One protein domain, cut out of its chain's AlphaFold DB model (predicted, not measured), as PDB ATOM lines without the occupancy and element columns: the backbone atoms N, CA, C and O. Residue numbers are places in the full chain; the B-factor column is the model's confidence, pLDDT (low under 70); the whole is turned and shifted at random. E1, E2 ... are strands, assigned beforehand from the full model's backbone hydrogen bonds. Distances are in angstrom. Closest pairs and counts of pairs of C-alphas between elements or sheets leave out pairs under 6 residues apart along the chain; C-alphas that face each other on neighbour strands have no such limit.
ATOM      1  N   VAL A 119     -42.566  25.161   6.388       87.62
ATOM      2  CA  VAL A 119     -42.083  26.499   6.739       87.62
ATOM      3  C   VAL A 119     -42.427  26.820   8.186       87.62
ATOM      4  O   VAL A 119     -43.598  26.854   8.576       87.62
ATOM      5  N   MET A 120     -41.397  27.124   8.971       87.75
ATOM      6  CA  MET A 120     -41.532  27.495  10.377       87.75
ATOM      7  C   MET A 120     -40.795  28.807  10.669       87.75
ATOM      8  O   MET A 120     -39.598  28.919  10.415       87.75
ATOM      9  N   THR A 121     -41.507  29.791  11.226       90.19
ATOM     10  CA  THR A 121     -40.951  31.093  11.638       90.19
ATOM     11  C   THR A 121     -41.266  31.353  13.110       90.19
ATOM     12  O   THR A 121     -42.395  31.707  13.442       90.19
ATOM     13  N   ILE A 122     -40.292  31.152  14.005       89.12
ATOM     14  CA  ILE A 122     -40.525  31.154  15.460       89.12
ATOM     15  C   ILE A 122     -39.507  32.020  16.201       89.12
ATOM     16  O   ILE A 122     -38.312  31.743  16.146       89.12
ATOM     17  N   GLN A 123     -39.953  33.017  16.971       86.38
ATOM     18  CA  GLN A 123     -39.031  33.859  17.753       86.38
ATOM     19  C   GLN A 123     -38.281  33.023  18.807       86.38
ATOM     20  O   GLN A 123     -37.052  32.973  18.783       86.38
ATOM     21  N   HIS A 124     -39.007  32.310  19.671       83.88
ATOM     22  CA  HIS A 124     -38.448  31.409  20.684       83.88
ATOM     23  C   HIS A 124     -38.821  29.959  20.384       83.88
ATOM     24  O   HIS A 124     -39.933  29.519  20.692       83.88
ATOM     25  N   LEU A 125     -37.900  29.225  19.756       81.56
ATOM     26  CA  LEU A 125     -38.132  27.838  19.371       81.56
ATOM     27  C   LEU A 125     -37.741  26.902  20.536       81.56
ATOM     28  O   LEU A 125     -36.613  26.974  21.024       81.56
ATOM     29  N   PRO A 126     -38.641  26.027  21.013       79.44
ATOM     30  CA  PRO A 126     -38.309  24.993  21.986       79.44
ATOM     31  C   PRO A 126     -37.615  23.805  21.298       79.44
ATOM     32  O   PRO A 126     -37.630  23.704  20.069       79.44
ATOM     33  N   PRO A 127     -37.056  22.851  22.064       74.19
ATOM     34  CA  PRO A 127     -36.627  21.569  21.515       74.19
ATOM     35  C   PRO A 127     -37.746  20.894  20.709       74.19
ATOM     36  O   PRO A 127     -38.885  20.788  21.176       74.19
ATOM     37  N   PRO A 135     -38.023  22.132   5.852       84.50
ATOM     38  CA  PRO A 135     -37.089  22.583   4.834       84.50
ATOM     39  C   PRO A 135     -36.666  24.053   4.968       84.50
ATOM     40  O   PRO A 135     -35.544  24.420   4.609       84.50
ATOM     41  N   VAL A 136     -37.561  24.898   5.487       87.19
ATOM     42  CA  VAL A 136     -37.284  26.308   5.764       87.19
ATOM     43  C   VAL A 136     -37.538  26.596   7.235       87.19
ATOM     44  O   VAL A 136     -38.666  26.487   7.723       87.19
ATOM     45  N   MET A 137     -36.489  27.027   7.934       87.06
ATOM     46  CA  MET A 137     -36.563  27.390   9.346       87.06
ATOM     47  C   MET A 137     -36.039  28.803   9.581       87.06
ATOM     48  O   MET A 137     -34.893  29.115   9.258       87.06
ATOM     49  N   THR A 138     -36.867  29.641  10.200       89.62
ATOM     50  CA  THR A 138     -36.485  30.977  10.663       89.62
ATOM     51  C   THR A 138     -36.680  31.081  12.171       89.62
ATOM     52  O   THR A 138     -37.769  30.789  12.668       89.62
ATOM     53  N   SER A 139     -35.651  31.491  12.922       88.81
ATOM     54  CA  SER A 139     -35.779  31.681  14.372       88.81
ATOM     55  C   SER A 139     -34.878  32.766  14.956       88.81
ATOM     56  O   SER A 139     -33.738  32.926  14.534       88.81
ATOM     57  N   GLN A 140     -35.348  33.504  15.966       87.06
ATOM     58  CA  GLN A 140     -34.464  34.434  16.684       87.06
ATOM     59  C   GLN A 140     -33.554  33.678  17.651       87.06
ATOM     60  O   GLN A 140     -32.341  33.884  17.651       87.06
ATOM     61  N   HIS A 141     -34.154  32.787  18.442       84.88
ATOM     62  CA  HIS A 141     -33.507  32.033  19.507       84.88
ATOM     63  C   HIS A 141     -33.902  30.549  19.420       84.88
ATOM     64  O   HIS A 141     -34.857  30.127  20.082       84.88
ATOM     65  N   PRO A 142     -33.198  29.753  18.595       82.06
ATOM     66  CA  PRO A 142     -33.367  28.312  18.566       82.06
ATOM     67  C   PRO A 142     -32.699  27.628  19.769       82.06
ATOM     68  O   PRO A 142     -31.783  28.194  20.375       82.06
ATOM     69  N   PRO A 143     -33.122  26.399  20.117       79.00
ATOM     70  CA  PRO A 143     -32.418  25.579  21.095       79.00
ATOM     71  C   PRO A 143     -31.128  25.019  20.465       79.00
ATOM     72  O   PRO A 143     -30.966  25.086  19.242       79.00
ATOM     73  N   PRO A 152     -32.732  22.796   4.435       84.06
ATOM     74  CA  PRO A 152     -32.007  23.382   3.316       84.06
ATOM     75  C   PRO A 152     -31.785  24.897   3.398       84.06
ATOM     76  O   PRO A 152     -30.763  25.400   2.925       84.06
ATOM     77  N   VAL A 153     -32.740  25.611   4.007       85.50
ATOM     78  CA  VAL A 153     -32.663  27.051   4.260       85.50
ATOM     79  C   VAL A 153     -32.853  27.331   5.745       85.50
ATOM     80  O   VAL A 153     -33.881  26.989   6.338       85.50
ATOM     81  N   MET A 154     -31.878  28.021   6.337       84.94
ATOM     82  CA  MET A 154     -31.889  28.388   7.748       84.94
ATOM     83  C   MET A 154     -31.573  29.873   7.936       84.94
ATOM     84  O   MET A 154     -30.505  30.341   7.543       84.94
ATOM     85  N   THR A 155     -32.480  30.602   8.589       88.00
ATOM     86  CA  THR A 155     -32.292  32.015   8.957       88.00
ATOM     87  C   THR A 155     -32.376  32.164  10.470       88.00
ATOM     88  O   THR A 155     -33.440  31.958  11.055       88.00
ATOM     89  N   ILE A 156     -31.268  32.492  11.137       85.88
ATOM     90  CA  ILE A 156     -31.206  32.544  12.604       85.88
ATOM     91  C   ILE A 156     -30.572  33.836  13.094       85.88
ATOM     92  O   ILE A 156     -29.590  34.310  12.545       85.88
ATOM     93  N   GLN A 157     -31.087  34.425  14.167       84.88
ATOM     94  CA  GLN A 157     -30.489  35.663  14.678       84.88
ATOM     95  C   GLN A 157     -29.401  35.376  15.706       84.88
ATOM     96  O   GLN A 157     -28.291  35.882  15.572       84.88
ATOM     97  N   HIS A 158     -29.658  34.489  16.666       83.19
ATOM     98  CA  HIS A 158     -28.660  34.051  17.640       83.19
ATOM     99  C   HIS A 158     -28.549  32.531  17.634       83.19
ATOM    100  O   HIS A 158     -29.356  31.849  18.264       83.19
ATOM    101  N   LEU A 159     -27.562  31.987  16.918       79.50
ATOM    102  CA  LEU A 159     -27.375  30.539  16.858       79.50
ATOM    103  C   LEU A 159     -26.691  30.050  18.159       79.50
ATOM    104  O   LEU A 159     -25.665  30.606  18.548       79.50
ATOM    105  N   PRO A 160     -27.218  29.029  18.857       75.12
ATOM    106  CA  PRO A 160     -26.486  28.333  19.918       75.12
ATOM    107  C   PRO A 160     -25.434  27.379  19.317       75.12
ATOM    108  O   PRO A 160     -25.392  27.197  18.104       75.12
ATOM    109  N   PRO A 161     -24.572  26.728  20.117       70.69
ATOM    110  CA  PRO A 161     -23.640  25.735  19.587       70.69
ATOM    111  C   PRO A 161     -24.344  24.691  18.704       70.69
ATOM    112  O   PRO A 161     -25.286  24.026  19.142       70.69
ATOM    113  N   LEU A 162     -23.875  24.556  17.463       69.44
ATOM    114  CA  LEU A 162     -24.421  23.650  16.455       69.44
ATOM    115  C   LEU A 162     -23.446  22.498  16.220       69.44
ATOM    116  O   LEU A 162     -22.267  22.725  15.955       69.44
ATOM    117  N   HIS A 163     -23.959  21.270  16.269       64.44
ATOM    118  CA  HIS A 163     -23.200  20.074  15.916       64.44
ATOM    119  C   HIS A 163     -23.949  19.322  14.815       64.44
ATOM    120  O   HIS A 163     -24.938  18.642  15.091       64.44
ATOM    121  N   SER A 164     -23.470  19.448  13.577       64.00
ATOM    122  CA  SER A 164     -23.994  18.737  12.407       64.00
ATOM    123  C   SER A 164     -22.848  18.174  11.570       64.00
ATOM    124  O   SER A 164     -21.721  18.671  11.629       64.00
ATOM    125  N   ARG A 165     -23.130  17.121  10.800       63.47
ATOM    126  CA  ARG A 165     -22.190  16.619   9.788       63.47
ATOM    127  C   ARG A 165     -22.199  17.529   8.565       63.47
ATOM    128  O   ARG A 165     -21.124  17.974   8.169       63.47
ATOM    129  N   ASP A 166     -23.404  17.859   8.105       68.56
ATOM    130  CA  ASP A 166     -23.652  18.630   6.896       68.56
ATOM    131  C   ASP A 166     -24.391  19.930   7.250       68.56
ATOM    132  O   ASP A 166     -25.340  19.944   8.048       68.56
ATOM    133  N   LEU A 167     -23.899  21.049   6.717       72.00
ATOM    134  CA  LEU A 167     -24.522  22.361   6.874       72.00
ATOM    135  C   LEU A 167     -25.552  22.615   5.769       72.00
ATOM    136  O   LEU A 167     -25.438  22.063   4.674       72.00
ATOM    137  N   PRO A 168     -26.567  23.450   6.039       76.38
ATOM    138  CA  PRO A 168     -27.640  23.679   5.086       76.38
ATOM    139  C   PRO A 168     -27.163  24.509   3.889       76.38
ATOM    140  O   PRO A 168     -26.462  25.486   4.113       76.38
ATOM    141  N   PRO A 169     -27.567  24.201   2.642       80.94
ATOM    142  CA  PRO A 169     -27.192  24.929   1.433       80.94
ATOM    143  C   PRO A 169     -27.183  26.459   1.548       80.94
ATOM    144  O   PRO A 169     -26.286  27.117   1.013       80.94
ATOM    145  N   VAL A 170     -28.184  27.012   2.240       81.94
ATOM    146  CA  VAL A 170     -28.315  28.447   2.498       81.94
ATOM    147  C   VAL A 170     -28.450  28.696   3.995       81.94
ATOM    148  O   VAL A 170     -29.389  28.222   4.641       81.94
ATOM    149  N   MET A 171     -27.532  29.495   4.532       80.00
ATOM    150  CA  MET A 171     -27.489  29.862   5.943       80.00
ATOM    151  C   MET A 171     -27.320  31.376   6.112       80.00
ATOM    152  O   MET A 171     -26.342  31.961   5.647       80.00
ATOM    153  N   THR A 172     -28.250  32.004   6.828       83.94
ATOM    154  CA  THR A 172     -28.223  33.438   7.156       83.94
ATOM    155  C   THR A 172     -28.242  33.595   8.667       83.94
ATOM    156  O   THR A 172     -29.228  33.221   9.304       83.94
ATOM    157  N   ILE A 173     -27.157  34.099   9.265       82.19
ATOM    158  CA  ILE A 173     -27.007  34.157  10.726       82.19
ATOM    159  C   ILE A 173     -26.506  35.513  11.215       82.19
ATOM    160  O   ILE A 173     -25.381  35.884  10.912       82.19
ATOM    161  N   GLN A 174     -27.241  36.224  12.075       81.19
ATOM    162  CA  GLN A 174     -26.720  37.496  12.612       81.19
ATOM    163  C   GLN A 174     -25.538  37.278  13.571       81.19
ATOM    164  O   GLN A 174     -24.489  37.895  13.396       81.19
ATOM    165  N   HIS A 175     -25.686  36.380  14.549       78.75
ATOM    166  CA  HIS A 175     -24.659  36.046  15.540       78.75
ATOM    167  C   HIS A 175     -24.352  34.548  15.530       78.75
ATOM    168  O   HIS A 175     -25.148  33.735  16.012       78.75
ATOM    169  N   LEU A 176     -23.188  34.198  14.984       70.88
ATOM    170  CA  LEU A 176     -22.714  32.823  14.882       70.88
ATOM    171  C   LEU A 176     -21.744  32.515  16.047       70.88
ATOM    172  O   LEU A 176     -20.848  33.314  16.308       70.88
ATOM    173  N   PRO A 177     -21.886  31.393  16.776       69.12
ATOM    174  CA  PRO A 177     -20.872  30.892  17.705       69.12
ATOM    175  C   PRO A 177     -19.816  30.064  16.948       69.12
ATOM    176  O   PRO A 177     -20.019  29.747  15.777       69.12
ATOM    177  N   PRO A 178     -18.689  29.678  17.578       65.31
ATOM    178  CA  PRO A 178     -17.711  28.799  16.942       65.31
ATOM    179  C   PRO A 178     -18.378  27.543  16.374       65.31
ATOM    180  O   PRO A 178     -19.032  26.788  17.098       65.31
ATOM    181  N   LEU A 179     -18.218  27.342  15.070       64.88
ATOM    182  CA  LEU A 179     -18.868  26.275  14.325       64.88
ATOM    183  C   LEU A 179     -17.848  25.190  13.972       64.88
ATOM    184  O   LEU A 179     -16.745  25.488  13.514       64.88
ATOM    185  N   HIS A 180     -18.245  23.933  14.161       60.94
ATOM    186  CA  HIS A 180     -17.478  22.762  13.750       60.94
ATOM    187  C   HIS A 180     -18.330  21.927  12.790       60.94
ATOM    188  O   HIS A 180     -19.260  21.244  13.224       60.94
ATOM    189  N   SER A 181     -18.012  21.966  11.496       64.12
ATOM    190  CA  SER A 181     -18.612  21.095  10.478       64.12
ATOM    191  C   SER A 181     -17.536  20.481   9.589       64.12
ATOM    192  O   SER A 181     -16.364  20.860   9.642       64.12
ATOM    193  N   ARG A 182     -17.922  19.472   8.804       61.91
ATOM    194  CA  ARG A 182     -17.033  18.906   7.782       61.91
ATOM    195  C   ARG A 182     -16.947  19.831   6.574       61.91
ATOM    196  O   ARG A 182     -15.830  20.155   6.175       61.91
ATOM    197  N   ASP A 183     -18.112  20.298   6.127       65.62
ATOM    198  CA  ASP A 183     -18.290  21.147   4.954       65.62
ATOM    199  C   ASP A 183     -19.030  22.442   5.326       65.62
ATOM    200  O   ASP A 183     -19.904  22.454   6.206       65.62
ATOM    201  N   LEU A 184     -18.658  23.547   4.674       66.75
ATOM    202  CA  LEU A 184     -19.367  24.827   4.756       66.75
ATOM    203  C   LEU A 184     -20.498  24.885   3.723       66.75
ATOM    204  O   LEU A 184     -20.409  24.240   2.676       66.75
ATOM    205  N   PRO A 185     -21.562  25.664   3.979       70.12
ATOM    206  CA  PRO A 185     -22.646  25.783   3.031       70.12
ATOM    207  C   PRO A 185     -22.204  26.609   1.806       70.12
ATOM    208  O   PRO A 185     -21.396  27.531   1.944       70.12
ATOM    209  N   PRO A 186     -22.755  26.327   0.613       71.38
ATOM    210  CA  PRO A 186     -22.551  27.116  -0.599       71.38
ATOM    211  C   PRO A 186     -22.801  28.615  -0.412       71.38
ATOM    212  O   PRO A 186     -22.080  29.430  -0.985       71.38
ATOM    213  N   VAL A 187     -23.820  28.972   0.379       72.44
ATOM    214  CA  VAL A 187     -24.175  30.358   0.693       72.44
ATOM    215  C   VAL A 187     -24.265  30.527   2.208       72.44
ATOM    216  O   VAL A 187     -25.194  30.030   2.845       72.44
ATOM    217  N   MET A 188     -23.313  31.270   2.777       72.38
ATOM    218  CA  MET A 188     -23.336  31.715   4.172       72.38
ATOM    219  C   MET A 188     -23.304  33.239   4.231       72.38
ATOM    220  O   MET A 188     -22.406  33.861   3.666       72.38
ATOM    221  N   THR A 189     -24.236  33.840   4.966       76.06
ATOM    222  CA  THR A 189     -24.188  35.265   5.314       76.06
ATOM    223  C   THR A 189     -24.214  35.421   6.828       76.06
ATOM    224  O   THR A 189     -25.002  34.766   7.513       76.06
ATOM    225  N   SER A 190     -23.325  36.256   7.375       73.00
ATOM    226  CA  SER A 190     -23.340  36.569   8.800       73.00
ATOM    227  C   SER A 190     -22.772  37.943   9.123       73.00
ATOM    228  O   SER A 190     -21.795  38.370   8.513       73.00
ATOM    229  N   GLN A 191     -23.382  38.617  10.102       72.81
ATOM    230  CA  GLN A 191     -22.945  39.934  10.577       72.81
ATOM    231  C   GLN A 191     -21.792  39.827  11.589       72.81
ATOM    232  O   GLN A 191     -20.948  40.718  11.653       72.81
ATOM    233  N   HIS A 192     -21.737  38.741  12.369       68.56
ATOM    234  CA  HIS A 192     -20.703  38.493  13.376       68.56
ATOM    235  C   HIS A 192     -20.176  37.055  13.276       68.56
ATOM    236  O   HIS A 192     -20.776  36.122  13.815       68.56
TER     237      HIS A 192
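Overview. This is residues 119 to 127, 135 to 143 and 152 to 192 of the 212 residues of an uncharacterized protein of Larimichthys crocea (UniProt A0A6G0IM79). The chain is wound in stacked turns, like a short solenoid: five parallel strands, side by side in chain order, make one gently curved wall. The two links printed whole, residues 159 to 169 and 176 to 186, loop out over the same face of this wall and come back to start the next strand. The 59 printed residues hold no named helix and five named strands, E1 to E5, in the sheet order E1, E2, E3, E4, E5; the class is all strand. The whole is compact, with a radius of gyration of the C-alphas of 10.7 A, and spans 28 by 22 by 22 A.

Arrangement. E1, residues 119 to 124, is an edge strand and the parallel neighbour of E2, residues 136 to 141, at 4 degrees; N 122 and O 138 are 2.9 A apart, within hydrogen-bond range. E2 is parallel to E3, residues 153 to 158, at 3 degrees, with N 139 and O 155 at 2.9 A. E3 is parallel to E4, residues 170 to 175, at 3 degrees, with N 156 and O 172 at 2.8 A. E4 is parallel to E5, residues 187 to 192, the other edge strand, at 3 degrees, with N 173 and O 189 at 2.9 A. E1 and E4 are apart, as are E1 and E5, and E2 and E5.

Along the chain. E1 begins at C-alpha 119, (-42.083, 26.499, 6.739), and is 15.2 A long. E2 is 15.4 A, E3 15.6 A, and E4 and E5 15.5 A each. E5 ends at C-alpha 192, (-20.703, 38.493, 13.376).

Size, cuts and confidence. The C-alphas of Gln 123 and Arg 182, the two farthest apart, are 28.4 A apart. Residues 128 to 134 and 144 to 151 are not printed; the C-alpha gaps across these cuts are 16.7 A and 17.9 A. The links E3 to E4 and E4 to E5 are long. Mean pLDDT of the printed part is 77.4, under 70 at residues 162 to 166, 177 to 184 and 192.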